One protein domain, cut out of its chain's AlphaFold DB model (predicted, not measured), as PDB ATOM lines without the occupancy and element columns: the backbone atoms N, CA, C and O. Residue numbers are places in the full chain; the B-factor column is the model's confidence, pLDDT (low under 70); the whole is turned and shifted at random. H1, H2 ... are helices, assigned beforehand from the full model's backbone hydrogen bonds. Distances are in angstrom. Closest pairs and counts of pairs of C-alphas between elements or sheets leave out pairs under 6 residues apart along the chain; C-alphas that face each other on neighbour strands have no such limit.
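What this domain is: This is residues 264 to 377 of the 434 residues of the protein "Hypothetical protein" of Polarella glacialis (UniProt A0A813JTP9). Three longer helices, H3, H4 and H5, run back and forth with their centres in a triangle, H4 side by side with each of the other two. Short H2 crosses near the end where H3 and H5 begin, with H1 beside it, and small H6 packs on H5. The printed part has 114 residues with six named helices, H1 to H6 in order along it, and no named strand; its class is all helix. It is compact, with a radius of gyration of the C-alphas of 14.1 A, and spans 38 by 29 by 21 A.

How they stand to each other: Begin at H1, residues 264 to 269, which touches H2, residues 286 to 295, at a steep tilt of 43 degrees, opposite ways, as a helical hairpin; their closest C-alphas, of Asp 264 and Arg 294, are 5.7 A apart. H3, residues 300 to 311, is close to H2 but not clearly touching, about perpendicular at 82 degrees, with the C-alphas of Leu 293 and Pro 300 closest at 7.2 A. Go on to H4, residues 318 to 335, which forms a helical hairpin with H3 at a shallow tilt of 26 degrees, opposite ways; the closest C-alphas, of Pro 300 and Ala 327, are 5.0 A apart. H1 and H4 only just touch, with 3 pairs of C-alphas within 8 A, the closest those of Ala 266 and Val 334 at 6.4 A. H5, residues 345 to 360, makes a helical hairpin with H4 at a steep tilt of 38 degrees, only just past shallow; the C-alphas of His 323 and Met 354 are closest, at 6.1 A. With residues 347 to 351 alone, H5 touches H2 at a steep tilt of 62 degrees; the C-alphas of Val 286 and Glu 348 are closest, at 5.7 A. H6, residues 372 to 376, touches H5, with the C-alphas of Arg 352 and Phe 375 closest at 5.8 A; H4 and H6 are apart. In H1, H2, H3, H4, H5 and H6 every O i to N i+4 pair is within hydrogen-bond range.

Where its parts are: Find C-alpha 264 at (20.595, 62.795, 172.296), where H1 begins. H2 runs 14.2 A and H3 15.9 A from first to last C-alpha. From C-alpha 318 at (19.361, 67.548, 143.358) H4 runs 25.9 A; H5 follows with 22.3 A. H6 ends at C-alpha 376, (12.129, 81.003, 154.782).

The domain as a whole: The C-alphas farthest apart, of Ala 276 and Lys 315, are 42.7 A apart. The links H1 to H2, residues 270 to 285, and H5 to H6 are long. The printed part has no cut, and no printed residue has a pLDDT under 70.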
ATOM      1  N   ASP A 264      21.643  62.835 171.263       98.25
ATOM      2  CA  ASP A 264      20.595  62.795 172.296       98.25
ATOM      3  C   ASP A 264      20.933  63.660 173.524       98.25
ATOM      4  O   ASP A 264      20.098  64.429 174.009       98.25
ATOM      5  N   GLU A 265      22.186  63.600 173.973       97.56
ATOM      6  CA  GLU A 265      22.706  64.400 175.083       97.56
ATOM      7  C   GLU A 265      22.774  65.880 174.697       97.56
ATOM      8  O   GLU A 265      22.272  66.728 175.430       97.56
ATOM      9  N   ALA A 266      23.300  66.191 173.505       97.56
ATOM     10  CA  ALA A 266      23.385  67.557 172.992       97.56
ATOM     11  C   ALA A 266      22.006  68.228 172.904       97.56
ATOM     12  O   ALA A 266      21.812  69.321 173.424       97.56
ATOM     13  N   VAL A 267      21.006  67.549 172.335       97.88
ATOM     14  CA  VAL A 267      19.638  68.088 172.234       97.88
ATOM     15  C   VAL A 267      18.980  68.267 173.606       97.88
ATOM     16  O   VAL A 267      18.087  69.100 173.748       97.88
ATOM     17  N   THR A 268      19.394  67.498 174.615       97.44
ATOM     18  CA  THR A 268      18.858  67.613 175.980       97.44
ATOM     19  C   THR A 268      19.252  68.916 176.657       97.44
ATOM     20  O   THR A 268      18.430  69.469 177.383       97.44
ATOM     21  N   ILE A 269      20.446  69.420 176.365       96.19
ATOM     22  CA  ILE A 269      20.950  70.683 176.910       96.19
ATOM     23  C   ILE A 269      20.726  71.878 175.976       96.19
ATOM     24  O   ILE A 269      20.903  73.015 176.400       96.19
ATOM     25  N   CYS A 270      20.310  71.659 174.722       97.25
ATOM     26  CA  CYS A 270      19.891  72.748 173.843       97.25
ATOM     27  C   CYS A 270      18.674  73.483 174.420       97.25
ATOM     28  O   CYS A 270      17.662  72.877 174.795       97.25
ATOM     29  N   TYR A 271      18.732  74.805 174.373       96.06
ATOM     30  CA  TYR A 271      17.667  75.695 174.814       96.06
ATOM     31  C   TYR A 271      17.480  76.822 173.806       96.06
ATOM     32  O   TYR A 271      18.329  77.073 172.954       96.06
ATOM     33  N   GLU A 272      16.340  77.487 173.898       96.94
ATOM     34  CA  GLU A 272      15.950  78.555 172.993       96.94
ATOM     35  C   GLU A 272      15.701  79.827 173.815       96.94
ATOM     36  O   GLU A 272      14.920  79.798 174.766       96.94
ATOM     37  N   THR A 273      16.384  80.916 173.462       96.44
ATOM     38  CA  THR A 273      16.303  82.227 174.127       96.44
ATOM     39  C   THR A 273      15.699  83.243 173.179       96.44
ATOM     40  O   THR A 273      16.086  83.295 172.017       96.44
ATOM     41  N   ASP A 274      14.729  84.040 173.614       94.06
ATOM     42  CA  ASP A 274      14.119  85.065 172.759       94.06
ATOM     43  C   ASP A 274      15.099  86.208 172.451       94.06
ATOM     44  O   ASP A 274      15.685  86.801 173.354       94.06
ATOM     45  N   PHE A 275      15.251  86.524 171.161       94.31
ATOM     46  CA  PHE A 275      16.039  87.657 170.670       94.31
ATOM     47  C   PHE A 275      15.091  88.750 170.175       94.31
ATOM     48  O   PHE A 275      14.230  88.491 169.332       94.31
ATOM     49  N   ALA A 276      15.246  89.974 170.683       94.19
ATOM     50  CA  ALA A 276      14.414  91.109 170.277       94.19
ATOM     51  C   ALA A 276      14.631  91.506 168.804       94.19
ATOM     52  O   ALA A 276      13.735  92.056 168.167       94.19
ATOM     53  N   ASP A 277      15.811  91.206 168.268       94.19
ATOM     54  CA  ASP A 277      16.291  91.515 166.923       94.19
ATOM     55  C   ASP A 277      16.367  90.273 166.016       94.19
ATOM     56  O   ASP A 277      17.134  90.241 165.052       94.19
ATOM     57  N   TRP A 278      15.575  89.232 166.300       94.81
ATOM     58  CA  TRP A 278      15.574  88.011 165.494       94.81
ATOM     59  C   TRP A 278      15.233  88.305 164.015       94.81
ATOM     60  O   TRP A 278      14.157  88.835 163.729       94.81
ATOM     61  N   PRO A 279      16.097  87.936 163.046       93.69
ATOM     62  CA  PRO A 279      16.001  88.444 161.673       93.69
ATOM     63  C   PRO A 279      15.015  87.682 160.772       93.69
ATOM     64  O   PRO A 279      14.911  87.990 159.588       93.69
ATOM     65  N   LEU A 280      14.341  86.644 161.278       92.31
ATOM     66  CA  LEU A 280      13.416  85.812 160.500       92.31
ATOM     67  C   LEU A 280      11.995  85.967 161.026       92.31
ATOM     68  O   LEU A 280      11.767  85.857 162.229       92.31
ATOM     69  N   SER A 281      11.024  86.137 160.130       90.94
ATOM     70  CA  SER A 281       9.621  86.146 160.540       90.94
ATOM     71  C   SER A 281       9.099  84.733 160.832       90.94
ATOM     72  O   SER A 281       9.614  83.720 160.339       90.94
ATOM     73  N   GLY A 282       8.057  84.653 161.661       90.69
ATOM     74  CA  GLY A 282       7.410  83.396 162.035       90.69
ATOM     75  C   GLY A 282       8.095  82.640 163.185       90.69
ATOM     76  O   GLY A 282       9.110  83.085 163.719       90.69
ATOM     77  N   PRO A 283       7.522  81.499 163.602       94.81
ATOM     78  CA  PRO A 283       8.013  80.731 164.741       94.81
ATOM     79  C   PRO A 283       9.380  80.092 164.466       94.81
ATOM     80  O   PRO A 283       9.700  79.732 163.328       94.81
ATOM     81  N   ARG A 284      10.174  79.906 165.524       96.00
ATOM     82  CA  ARG A 284      11.421  79.139 165.459       96.00
ATOM     83  C   ARG A 284      11.134  77.646 165.393       96.00
ATOM     84  O   ARG A 284      10.204  77.143 166.024       96.00
ATOM     85  N   SER A 285      11.927  76.940 164.595       97.62
ATOM     86  CA  SER A 285      11.681  75.543 164.231       97.62
ATOM     87  C   SER A 285      12.830  74.618 164.617       97.62
ATOM     88  O   SER A 285      12.611  73.412 164.758       97.62
ATOM     89  N   VAL A 286      14.044  75.145 164.824       98.38
ATOM     90  CA  VAL A 286      15.231  74.326 165.126       98.38
ATOM     91  C   VAL A 286      15.039  73.479 166.385       98.38
ATOM     92  O   VAL A 286      15.193  72.258 166.311       98.38
ATOM     93  N   LEU A 287      14.657  74.068 167.527       98.06
ATOM     94  CA  LEU A 287      14.518  73.306 168.776       98.06
ATOM     95  C   LEU A 287      13.422  72.242 168.674       98.06
ATOM     96  O   LEU A 287      13.611  71.106 169.119       98.06
ATOM     97  N   PHE A 288      12.289  72.588 168.055       98.19
ATOM     98  CA  PHE A 288      11.213  71.638 167.777       98.19
ATOM     99  C   PHE A 288      11.727  70.451 166.956       98.19
ATOM    100  O   PHE A 288      11.506  69.295 167.328       98.19
ATOM    101  N   ARG A 289      12.457  70.728 165.870       98.19
ATOM    102  CA  ARG A 289      12.995  69.705 164.975       98.19
ATOM    103  C   ARG A 289      13.982  68.785 165.690       98.19
ATOM    104  O   ARG A 289      13.856  67.567 165.577       98.19
ATOM    105  N   LEU A 290      14.914  69.347 166.457       98.44
ATOM    106  CA  LEU A 290      15.886  68.583 167.240       98.44
ATOM    107  C   LEU A 290      15.197  67.668 168.263       98.44
ATOM    108  O   LEU A 290      15.478  66.470 168.311       98.44
ATOM    109  N   LYS A 291      14.230  68.196 169.026       98.31
ATOM    110  CA  LYS A 291      13.450  67.408 169.995       98.31
ATOM    111  C   LYS A 291      12.642  66.295 169.323       98.31
ATOM    112  O   LYS A 291      12.541  65.203 169.882       98.31
ATOM    113  N   ALA A 292      12.083  66.546 168.139       98.19
ATOM    114  CA  ALA A 292      11.348  65.542 167.372       98.19
ATOM    115  C   ALA A 292      12.258  64.397 166.896       98.19
ATOM    116  O   ALA A 292      11.892  63.231 167.052       98.19
ATOM    117  N   LEU A 293      13.454  64.717 166.387       98.44
ATOM    118  CA  LEU A 293      14.472  63.728 166.010       98.44
ATOM    119  C   LEU A 293      14.893  62.879 167.213       98.44
ATOM    120  O   LEU A 293      14.818  61.652 167.156       98.44
ATOM    121  N   ARG A 294      15.223  63.535 168.333       98.31
ATOM    122  CA  ARG A 294      15.581  62.874 169.594       98.31
ATOM    123  C   ARG A 294      14.488  61.914 170.061       98.31
ATOM    124  O   ARG A 294      14.758  60.750 170.332       98.31
ATOM    125  N   LYS A 295      13.231  62.374 170.099       98.06
ATOM    126  CA  LYS A 295      12.072  61.558 170.503       98.06
ATOM    127  C   LYS A 295      11.876  60.331 169.607       98.06
ATOM    128  O   LYS A 295      11.403  59.306 170.086       98.06
ATOM    129  N   ALA A 296      12.218  60.437 168.325       98.06
ATOM    130  CA  ALA A 296      12.164  59.328 167.380       98.06
ATOM    131  C   ALA A 296      13.398  58.403 167.442       98.06
ATOM    132  O   ALA A 296      13.425  57.403 166.729       98.06
ATOM    133  N   GLY A 297      14.410  58.723 168.257       97.94
ATOM    134  CA  GLY A 297      15.677  57.994 168.297       97.94
ATOM    135  C   GLY A 297      16.501  58.145 167.015       97.94
ATOM    136  O   GLY A 297      17.236  57.233 166.652       97.94
ATOM    137  N   LEU A 298      16.349  59.267 166.302       98.50
ATOM    138  CA  LEU A 298      17.018  59.536 165.029       98.50
ATOM    139  C   LEU A 298      18.054  60.655 165.176       98.50
ATOM    140  O   LEU A 298      17.824  61.636 165.881       98.50
ATOM    141  N   THR A 299      19.160  60.541 164.440       98.56
ATOM    142  CA  THR A 299      20.054  61.671 164.132       98.56
ATOM    143  C   THR A 299      19.616  62.350 162.827       98.56
ATOM    144  O   THR A 299      18.829  61.757 162.076       98.56
ATOM    145  N   PRO A 300      20.099  63.566 162.505       98.62
ATOM    146  CA  PRO A 300      19.802  64.215 161.228       98.62
ATOM    147  C   PRO A 300      20.122  63.338 160.008       98.62
ATOM    148  O   PRO A 300      19.279  63.204 159.120       98.62
ATOM    149  N   MET A 301      21.278  62.664 159.977       98.62
ATOM    150  CA  MET A 301      21.631  61.768 158.870       98.62
ATOM    151  C   MET A 301      20.732  60.535 158.790       98.62
ATOM    152  O   MET A 301      20.322  60.137 157.699       98.62
ATOM    153  N   THR A 302      20.365  59.954 159.933       98.56
ATOM    154  CA  THR A 302      19.456  58.796 159.955       98.56
ATOM    155  C   THR A 302      18.055  59.198 159.481       98.56
ATOM    156  O   THR A 302      17.392  58.460 158.744       98.56
ATOM    157  N   GLN A 303      17.602  60.399 159.850       98.50
ATOM    158  CA  GLN A 303      16.348  60.947 159.352       98.50
ATOM    159  C   GLN A 303      16.406  61.231 157.850       98.50
ATOM    160  O   GLN A 303      15.435  60.908 157.167       98.50
ATOM    161  N   HIS A 304      17.515  61.754 157.322       98.38
ATOM    162  CA  HIS A 304      17.701  61.921 155.882       98.38
ATOM    163  C   HIS A 304      17.513  60.591 155.134       98.38
ATOM    164  O   HIS A 304      16.698  60.523 154.214       98.38
ATOM    165  N   SER A 305      18.174  59.509 155.564       98.06
ATOM    166  CA  SER A 305      17.989  58.176 154.963       98.06
ATOM    167  C   SER A 305      16.536  57.700 155.042       98.06
ATOM    168  O   SER A 305      15.973  57.266 154.038       98.06
ATOM    169  N   THR A 306      15.896  57.869 156.204       97.94
ATOM    170  CA  THR A 306      14.481  57.512 156.413       97.94
ATOM    171  C   THR A 306      13.544  58.307 155.499       97.94
ATOM    172  O   THR A 306      12.539  57.787 155.015       97.94
ATOM    173  N   TRP A 307      13.836  59.588 155.275       97.56
ATOM    174  CA  TRP A 307      13.055  60.441 154.386       97.56
ATOM    175  C   TRP A 307      13.220  60.025 152.923       97.56
ATOM    176  O   TRP A 307      12.209  59.914 152.238       97.56
ATOM    177  N   LEU A 308      14.440  59.702 152.467       96.88
ATOM    178  CA  LEU A 308      14.683  59.208 151.104       96.88
ATOM    179  C   LEU A 308      13.891  57.936 150.781       96.88
ATOM    180  O   LEU A 308      13.364  57.800 149.678       96.88
ATOM    181  N   GLU A 309      13.794  57.010 151.736       96.25
ATOM    182  CA  GLU A 309      13.007  55.784 151.573       96.25
ATOM    183  C   GLU A 309      11.510  56.077 151.404       96.25
ATOM    184  O   GLU A 309      10.820  55.391 150.649       96.25
ATOM    185  N   LYS A 310      11.002  57.115 152.078       96.25
ATOM    186  CA  LYS A 310       9.578  57.481 152.076       96.25
ATOM    187  C   LYS A 310       9.183  58.385 150.911       96.25
ATOM    188  O   LYS A 310       8.075  58.242 150.403       96.25
ATOM    189  N   SER A 311      10.059  59.297 150.491       95.06
ATOM    190  CA  SER A 311       9.772  60.307 149.463       95.06
ATOM    191  C   SER A 311       9.824  59.766 148.035       95.06
ATOM    192  O   SER A 311       9.382  60.446 147.115       95.06
ATOM    193  N   LYS A 312      10.353  58.547 147.831       92.38
ATOM    194  CA  LYS A 312      10.495  57.899 146.510       92.38
ATOM    195  C   LYS A 312      11.248  58.756 145.479       92.38
ATOM    196  O   LYS A 312      11.071  58.575 144.277       92.38
ATOM    197  N   MET A 313      12.110  59.665 145.931       93.69
ATOM    198  CA  MET A 313      12.875  60.532 145.038       93.69
ATOM    199  C   MET A 313      13.832  59.747 144.136       93.69
ATOM    200  O   MET A 313      14.433  58.739 144.529       93.69
ATOM    201  N   GLY A 314      14.044  60.273 142.928       93.88
ATOM    202  CA  GLY A 314      15.046  59.754 142.004       93.88
ATOM    203  C   GLY A 314      16.461  59.801 142.594       93.88
ATOM    204  O   GLY A 314      16.828  60.712 143.334       93.88
ATOM    205  N   LYS A 315      17.309  58.830 142.234       95.19
ATOM    206  CA  LYS A 315      18.708  58.772 142.713       95.19
ATOM    207  C   LYS A 315      19.540  59.999 142.320       95.19
ATOM    208  O   LYS A 315      20.457  60.349 143.052       95.19
ATOM    209  N   ASN A 316      19.197  60.627 141.198       95.75
ATOM    210  CA  ASN A 316      19.893  61.788 140.642       95.75
ATOM    211  C   ASN A 316      19.191  63.115 140.977       95.75
ATOM    212  O   ASN A 316      19.487  64.134 140.354       95.75
ATOM    213  N   ASP A 317      18.233  63.103 141.908       96.56
ATOM    214  CA  ASP A 317      17.548  64.319 142.320       96.56
ATOM    215  C   ASP A 317      18.505  65.260 143.064       96.56
ATOM    216  O   ASP A 317      19.268  64.835 143.936       96.56
ATOM    217  N   ARG A 318      18.477  66.553 142.733       97.44
ATOM    218  CA  ARG A 318      19.361  67.548 143.358       97.44
ATOM    219  C   ARG A 318      19.004  67.771 144.827       97.44
ATOM    220  O   ARG A 318      19.905  67.930 145.649       97.44
ATOM    221  N   SER A 319      17.717  67.720 145.165       97.19
ATOM    222  CA  SER A 319      17.226  67.925 146.528       97.19
ATOM    223  C   SER A 319      17.660  66.809 147.475       97.19
ATOM    224  O   SER A 319      17.807  67.054 148.670       97.19
ATOM    225  N   ARG A 320      17.949  65.605 146.958       97.44
ATOM    226  CA  ARG A 320      18.590  64.539 147.740       97.44
ATOM    227  C   ARG A 320      19.945  64.986 148.276       97.44
ATOM    228  O   ARG A 320      20.184  64.868 149.472       97.44
ATOM    229  N   HIS A 321      20.813  65.482 147.397       98.12
ATOM    230  CA  HIS A 321      22.157  65.899 147.785       98.12
ATOM    231  C   HIS A 321      22.120  67.137 148.684       98.12
ATOM    232  O   HIS A 321      22.818  67.189 149.691       98.12
ATOM    233  N   GLU A 322      21.254  68.102 148.364       98.31
ATOM    234  CA  GLU A 322      21.052  69.284 149.202       98.31
ATOM    235  C   GLU A 322      20.620  68.892 150.624       98.31
ATOM    236  O   GLU A 322      21.266  69.286 151.591       98.31
ATOM    237  N   HIS A 323      19.592  68.050 150.769       98.38
ATOM    238  CA  HIS A 323      19.128  67.595 152.081       98.38
ATOM    239  C   HIS A 323      20.201  66.795 152.836       98.38
ATOM    240  O   HIS A 323      20.305  66.913 154.056       98.38
ATOM    241  N   GLU A 324      21.000  65.976 152.148       98.44
ATOM    242  CA  GLU A 324      22.118  65.246 152.758       98.44
ATOM    243  C   GLU A 324      23.144  66.214 153.368       98.44
ATOM    244  O   GLU A 324      23.568  66.041 154.509       98.44
ATOM    245  N   VAL A 325      23.511  67.265 152.628       98.69
ATOM    246  CA  VAL A 325      24.445  68.297 153.095       98.69
ATOM    247  C   VAL A 325      23.864  69.063 154.285       98.69
ATOM    248  O   VAL A 325      24.555  69.224 155.288       98.69
ATOM    249  N   LEU A 326      22.592  69.473 154.225       98.56
ATOM    250  CA  LEU A 326      21.914  70.151 155.338       98.56
ATOM    251  C   LEU A 326      21.868  69.277 156.602       98.56
ATOM    252  O   LEU A 326      22.131  69.766 157.701       98.56
ATOM    253  N   ALA A 327      21.590  67.979 156.447       98.69
ATOM    254  CA  ALA A 327      21.584  67.025 157.551       98.69
ATOM    255  C   ALA A 327      22.981  66.857 158.172       98.69
ATOM    256  O   ALA A 327      23.100  66.885 159.396       98.69
ATOM    257  N   ARG A 328      24.040  66.761 157.353       98.69
ATOM    258  CA  ARG A 328      25.429  66.724 157.847       98.69
ATOM    259  C   ARG A 328      25.808  67.990 158.601       98.69
ATOM    260  O   ARG A 328      26.377  67.884 159.678       98.69
ATOM    261  N   ILE A 329      25.477  69.165 158.063       98.69
ATOM    262  CA  ILE A 329      25.762  70.447 158.725       98.69
ATOM    263  C   ILE A 329      25.095  70.482 160.100       98.69
ATOM    264  O   ILE A 329      25.752  70.800 161.087       98.69
ATOM    265  N   LEU A 330      23.815  70.106 160.186       98.56
ATOM    266  CA  LEU A 330      23.089  70.074 161.454       98.56
ATOM    267  C   LEU A 330      23.696  69.085 162.454       98.56
ATOM    268  O   LEU A 330      23.822  69.408 163.633       98.56
ATOM    269  N   GLU A 331      24.052  67.883 162.002       98.62
ATOM    270  CA  GLU A 331      24.625  66.857 162.873       98.62
ATOM    271  C   GLU A 331      26.007  67.260 163.389       98.62
ATOM    272  O   GLU A 331      26.236  67.191 164.595       98.62
ATOM    273  N   THR A 332      26.895  67.751 162.521       98.56
ATOM    274  CA  THR A 332      28.224  68.243 162.915       98.56
ATOM    275  C   THR A 332      28.120  69.438 163.858       98.56
ATOM    276  O   THR A 332      28.769  69.428 164.903       98.56
ATOM    277  N   ALA A 333      27.245  70.406 163.558       98.38
ATOM    278  CA  ALA A 333      27.040  71.575 164.410       98.38
ATOM    279  C   ALA A 333      26.632  71.161 165.833       98.38
ATOM    280  O   ALA A 333      27.165  71.666 166.814       98.38
ATOM    281  N   VAL A 334      25.715  70.202 165.970       98.25
ATOM    282  CA  VAL A 334      25.207  69.785 167.285       98.25
ATOM    283  C   VAL A 334      26.165  68.833 168.016       98.25
ATOM    284  O   VAL A 334      26.296  68.925 169.234       98.25
ATOM    285  N   THR A 335      26.827  67.912 167.309       98.31
ATOM    286  CA  THR A 335      27.606  66.824 167.940       98.31
ATOM    287  C   THR A 335      29.092  67.134 168.092       98.31
ATOM    288  O   THR A 335      29.675  66.821 169.127       98.31
ATOM    289  N   TYR A 336      29.711  67.763 167.094       98.31
ATOM    290  CA  TYR A 336      31.140  68.075 167.093       98.31
ATOM    291  C   TYR A 336      31.389  69.505 167.573       98.31
ATOM    292  O   TYR A 336      32.074  69.715 168.578       98.31
ATOM    293  N   ASP A 337      30.758  70.492 166.927       97.75
ATOM    294  CA  ASP A 337      30.902  71.899 167.324       97.75
ATOM    295  C   ASP A 337      30.203  72.183 168.656       97.75
ATOM    296  O   ASP A 337      30.581  73.118 169.359       97.75
ATOM    297  N   GLN A 338      29.244  71.333 169.040       97.00
ATOM    298  CA  GLN A 338      28.454  71.466 170.268       97.00
ATOM    299  C   GLN A 338      27.756  72.826 170.321       97.00
ATOM    300  O   GLN A 338      27.732  73.536 171.319       97.00
ATOM    301  N   TYR A 339      27.188  73.185 169.179       97.31
ATOM    302  CA  TYR A 339      26.511  74.436 168.929       97.31
ATOM    303  C   TYR A 339      25.061  74.365 169.411       97.31
ATOM    304  O   TYR A 339      24.310  73.454 169.045       97.31
ATOM    305  N   ASN A 340      24.631  75.363 170.184       97.50
ATOM    306  CA  ASN A 340      23.241  75.563 170.574       97.50
ATOM    307  C   ASN A 340      22.446  76.134 169.386       97.50
ATOM    308  O   ASN A 340      22.053  77.302 169.347       97.50
ATOM    309  N   ALA A 341      22.227  75.279 168.384       98.00
ATOM    310  CA  ALA A 341      21.616  75.624 167.105       98.00
ATOM    311  C   ALA A 341      20.292  76.423 167.185       98.00
ATOM    312  O   ALA A 341      20.099  77.280 166.322       98.00
ATOM    313  N   PRO A 342      19.385  76.216 168.167       98.44
ATOM    314  CA  PRO A 342      18.160  77.015 168.300       98.44
ATOM    315  C   PRO A 342      18.359  78.528 168.419       98.44
ATOM    316  O   PRO A 342      17.491  79.295 168.006       98.44
ATOM    317  N   ASN A 343      19.505  78.962 168.943       97.69
ATOM    318  CA  ASN A 343      19.825  80.376 169.119       97.69
ATOM    319  C   ASN A 343      20.521  80.989 167.892       97.69
ATOM    320  O   ASN A 343      21.014  82.113 167.945       97.69
ATOM    321  N   SER A 344      20.562  80.269 166.767       97.75
ATOM    322  CA  SER A 344      21.237  80.698 165.546       97.75
ATOM    323  C   SER A 344      20.276  80.897 164.383       97.75
ATOM    324  O   SER A 344      19.674  79.949 163.874       97.75
ATOM    325  N   ALA A 345      20.199  82.131 163.885       97.06
ATOM    326  CA  ALA A 345      19.406  82.460 162.702       97.06
ATOM    327  C   ALA A 345      19.883  81.710 161.441       97.06
ATOM    328  O   ALA A 345      19.072  81.357 160.584       97.06
ATOM    329  N   ALA A 346      21.186  81.425 161.328       97.94
ATOM    330  CA  ALA A 346      21.729  80.640 160.220       97.94
ATOM    331  C   ALA A 346      21.208  79.196 160.257       97.94
ATOM    332  O   ALA A 346      20.743  78.678 159.242       97.94
ATOM    333  N   MET A 347      21.205  78.571 161.440       98.38
ATOM    334  CA  MET A 347      20.651  77.225 161.608       98.38
ATOM    335  C   MET A 347      19.143  77.197 161.375       98.38
ATOM    336  O   MET A 347      18.643  76.259 160.757       98.38
ATOM    337  N   GLU A 348      18.422  78.239 161.784       97.94
ATOM    338  CA  GLU A 348      16.990  78.363 161.510       97.94
ATOM    339  C   GLU A 348      16.696  78.407 160.002       97.94
ATOM    340  O   GLU A 348      15.819  77.676 159.538       97.94
ATOM    341  N   ARG A 349      17.476  79.154 159.204       96.81
ATOM    342  CA  ARG A 349      17.364  79.140 157.730       96.81
ATOM    343  C   ARG A 349      17.610  77.748 157.145       96.81
ATOM    344  O   ARG A 349      16.855  77.309 156.279       96.81
ATOM    345  N   LEU A 350      18.639  77.043 157.623       98.06
ATOM    346  CA  LEU A 350      18.967  75.689 157.157       98.06
ATOM    347  C   LEU A 350      17.837  74.694 157.470       98.06
ATOM    348  O   LEU A 350      17.432  73.928 156.594       98.06
ATOM    349  N   ILE A 351      17.283  74.737 158.686       98.25
ATOM    350  CA  ILE A 351      16.159  73.881 159.090       98.25
ATOM    351  C   ILE A 351      14.903  74.191 158.278       98.25
ATOM    352  O   ILE A 351      14.254  73.262 157.795       98.25
ATOM    353  N   ARG A 352      14.576  75.470 158.072       97.69
ATOM    354  CA  ARG A 352      13.437  75.886 157.239       97.69
ATOM    355  C   ARG A 352      13.590  75.406 155.800       97.69
ATOM    356  O   ARG A 352      12.634  74.873 155.237       97.69
ATOM    357  N   ARG A 353      14.799  75.490 155.232       97.62
ATOM    358  CA  ARG A 353      15.098  74.948 153.899       97.62
ATOM    359  C   ARG A 353      14.915  73.430 153.842       97.62
ATOM    360  O   ARG A 353      14.304  72.933 152.899       97.62
ATOM    361  N   MET A 354      15.382  72.701 154.853       98.12
ATOM    362  CA  MET A 354      15.198  71.250 154.946       98.12
ATOM    363  C   MET A 354      13.708  70.875 155.033       98.12
ATOM    364  O   MET A 354      13.244  70.028 154.274       98.12
ATOM    365  N   MET A 355      12.930  71.565 155.874       97.38
ATOM    366  CA  MET A 355      11.476  71.368 155.991       97.38
ATOM    367  C   MET A 355      10.726  71.691 154.692       97.38
ATOM    368  O   MET A 355       9.775  70.990 154.338       97.38
ATOM    369  N   LEU A 356      11.148  72.734 153.972       96.38
ATOM    370  CA  LEU A 356      10.588  73.102 152.674       96.38
ATOM    371  C   LEU A 356      10.814  71.991 151.639       96.38
ATOM    372  O   LEU A 356       9.868  71.605 150.958       96.38
ATOM    373  N   ILE A 357      12.030  71.438 151.559       97.31
ATOM    374  CA  ILE A 357      12.337  70.298 150.679       97.31
ATOM    375  C   ILE A 357      11.450  69.100 151.034       97.31
ATOM    376  O   ILE A 357      10.817  68.515 150.160       97.31
ATOM    377  N   GLU A 358      11.348  68.746 152.315       97.31
ATOM    378  CA  GLU A 358      10.514  67.621 152.752       97.31
ATOM    379  C   GLU A 358       9.038  67.803 152.393       97.31
ATOM    380  O   GLU A 358       8.377  66.847 151.987       97.31
ATOM    381  N   THR A 359       8.531  69.030 152.528       96.12
ATOM    382  CA  THR A 359       7.140  69.373 152.221       96.12
ATOM    383  C   THR A 359       6.879  69.329 150.718       96.12
ATOM    384  O   THR A 359       5.861  68.779 150.301       96.12
ATOM    385  N   ALA A 360       7.815  69.826 149.905       95.94
ATOM    386  CA  ALA A 360       7.699  69.840 148.448       95.94
ATOM    387  C   ALA A 360       7.543  68.432 147.846       95.94
ATOM    388  O   ALA A 360       6.868  68.276 146.830       95.94
ATOM    389  N   TYR A 361       8.123  67.412 148.491       96.00
ATOM    390  CA  TYR A 361       8.077  66.005 148.069       96.00
ATOM    391  C   TYR A 361       7.044  65.149 148.818       96.00
ATOM    392  O   TYR A 361       7.048  63.925 148.694       96.00
ATOM    393  N   LYS A 362       6.170  65.752 149.633       94.19
ATOM    394  CA  LYS A 362       5.218  64.986 150.450       94.19
ATOM    395  C   LYS A 362       4.150  64.277 149.610       94.19
ATOM    396  O   LYS A 362       3.850  63.116 149.877       94.19
ATOM    397  N   ASP A 363       3.603  64.974 148.613       90.06
ATOM    398  CA  ASP A 363       2.415  64.536 147.865       90.06
ATOM    399  C   ASP A 363       2.655  64.403 146.345       90.06
ATOM    400  O   ASP A 363       1.756  63.999 145.607       90.06
ATOM    401  N   SER A 364       3.856  64.729 145.857       88.88
ATOM    402  CA  SER A 364       4.174  64.762 144.426       88.88
ATOM    403  C   SER A 364       5.619  64.336 144.158       88.88
ATOM    404  O   SER A 364       6.530  64.691 144.903       88.88
ATOM    405  N   GLU A 365       5.831  63.603 143.061       89.44
ATOM    406  CA  GLU A 365       7.173  63.310 142.529       89.44
ATOM    407  C   GLU A 365       7.837  64.565 141.948       89.44
ATOM    408  O   GLU A 365       9.060  64.680 141.937       89.44
ATOM    409  N   VAL A 366       7.024  65.514 141.471       91.94
ATOM    410  CA  VAL A 366       7.480  66.830 141.022       91.94
ATOM    411  C   VAL A 366       7.393  67.783 142.213       91.94
ATOM    412  O   VAL A 366       6.274  68.062 142.658       91.94
ATOM    413  N   PRO A 367       8.521  68.289 142.737       94.06
ATOM    414  CA  PRO A 367       8.509  69.116 143.932       94.06
ATOM    415  C   PRO A 367       7.780  70.437 143.689       94.06
ATOM    416  O   PRO A 367       8.033  71.127 142.699       94.06
ATOM    417  N   GLN A 368       6.908  70.808 144.624       92.12
ATOM    418  CA  GLN A 368       6.206  72.091 144.615       92.12
ATOM    419  C   GLN A 368       6.759  72.991 145.721       92.12
ATOM    420  O   GLN A 368       6.675  72.659 146.900       92.12
ATOM    421  N   TYR A 369       7.331  74.132 145.334       91.50
ATOM    422  CA  TYR A 369       7.926  75.117 146.248       91.50
ATOM    423  C   TYR A 369       7.031  76.349 146.451       91.50
ATOM    424  O   TYR A 369       7.507  77.410 146.857       91.50
ATOM    425  N   ASP A 370       5.738  76.216 146.163       88.12
ATOM    426  CA  ASP A 370       4.771  77.290 146.358       88.12
ATOM    427  C   ASP A 370       4.714  77.674 147.844       88.12
ATOM    428  O   ASP A 370       4.564  76.820 148.721       88.12
ATOM    429  N   GLY A 371       4.860  78.967 148.138       83.44
ATOM    430  CA  GLY A 371       4.903  79.466 149.511       83.44
ATOM    431  C   GLY A 371       6.256  79.302 150.212       83.44
ATOM    432  O   GLY A 371       6.320  79.417 151.440       83.44
ATOM    433  N   SER A 372       7.340  79.040 149.472       89.19
ATOM    434  CA  SER A 372       8.704  78.986 150.019       89.19
ATOM    435  C   SER A 372       9.085  80.226 150.841       89.19
ATOM    436  O   SER A 372       9.776  80.103 151.851       89.19
ATOM    437  N   GLU A 373       8.567  81.398 150.478       84.75
ATOM    438  CA  GLU A 373       8.751  82.665 151.182       84.75
ATOM    439  C   GLU A 373       8.250  82.613 152.636       84.75
ATOM    440  O   GLU A 373       8.909  83.136 153.538       84.75
ATOM    441  N   TYR A 374       7.145  81.902 152.896       86.00
ATOM    442  CA  TYR A 374       6.592  81.741 154.244       86.00
ATOM    443  C   TYR A 374       7.425  80.782 155.094       86.00
ATOM    444  O   TYR A 374       7.537  80.970 156.303       86.00
ATOM    445  N   PHE A 375       8.027  79.766 154.469       87.81
ATOM    446  CA  PHE A 375       8.963  78.880 155.158       87.81
ATOM    447  C   PHE A 375      10.240  79.626 155.529       87.81
ATOM    448  O   PHE A 375      10.679  79.554 156.673       87.81
ATOM    449  N   MET A 376      10.830  80.358 154.583       92.12
ATOM    450  CA  MET A 376      12.129  81.003 154.782       92.12
ATOM    451  C   MET A 376      12.059  82.235 155.693       92.12
ATOM    452  O   MET A 376      13.077  82.604 156.271       92.12
ATOM    453  N   GLY A 377      10.871  82.824 155.891       86.56
ATOM    454  CA  GLY A 377      10.697  84.029 156.713       86.56
ATOM    455  C   GLY A 377      11.306  85.277 156.072       86.56
ATOM    456  O   GLY A 377      11.646  86.228 156.773       86.56
TER     457      GLY A 377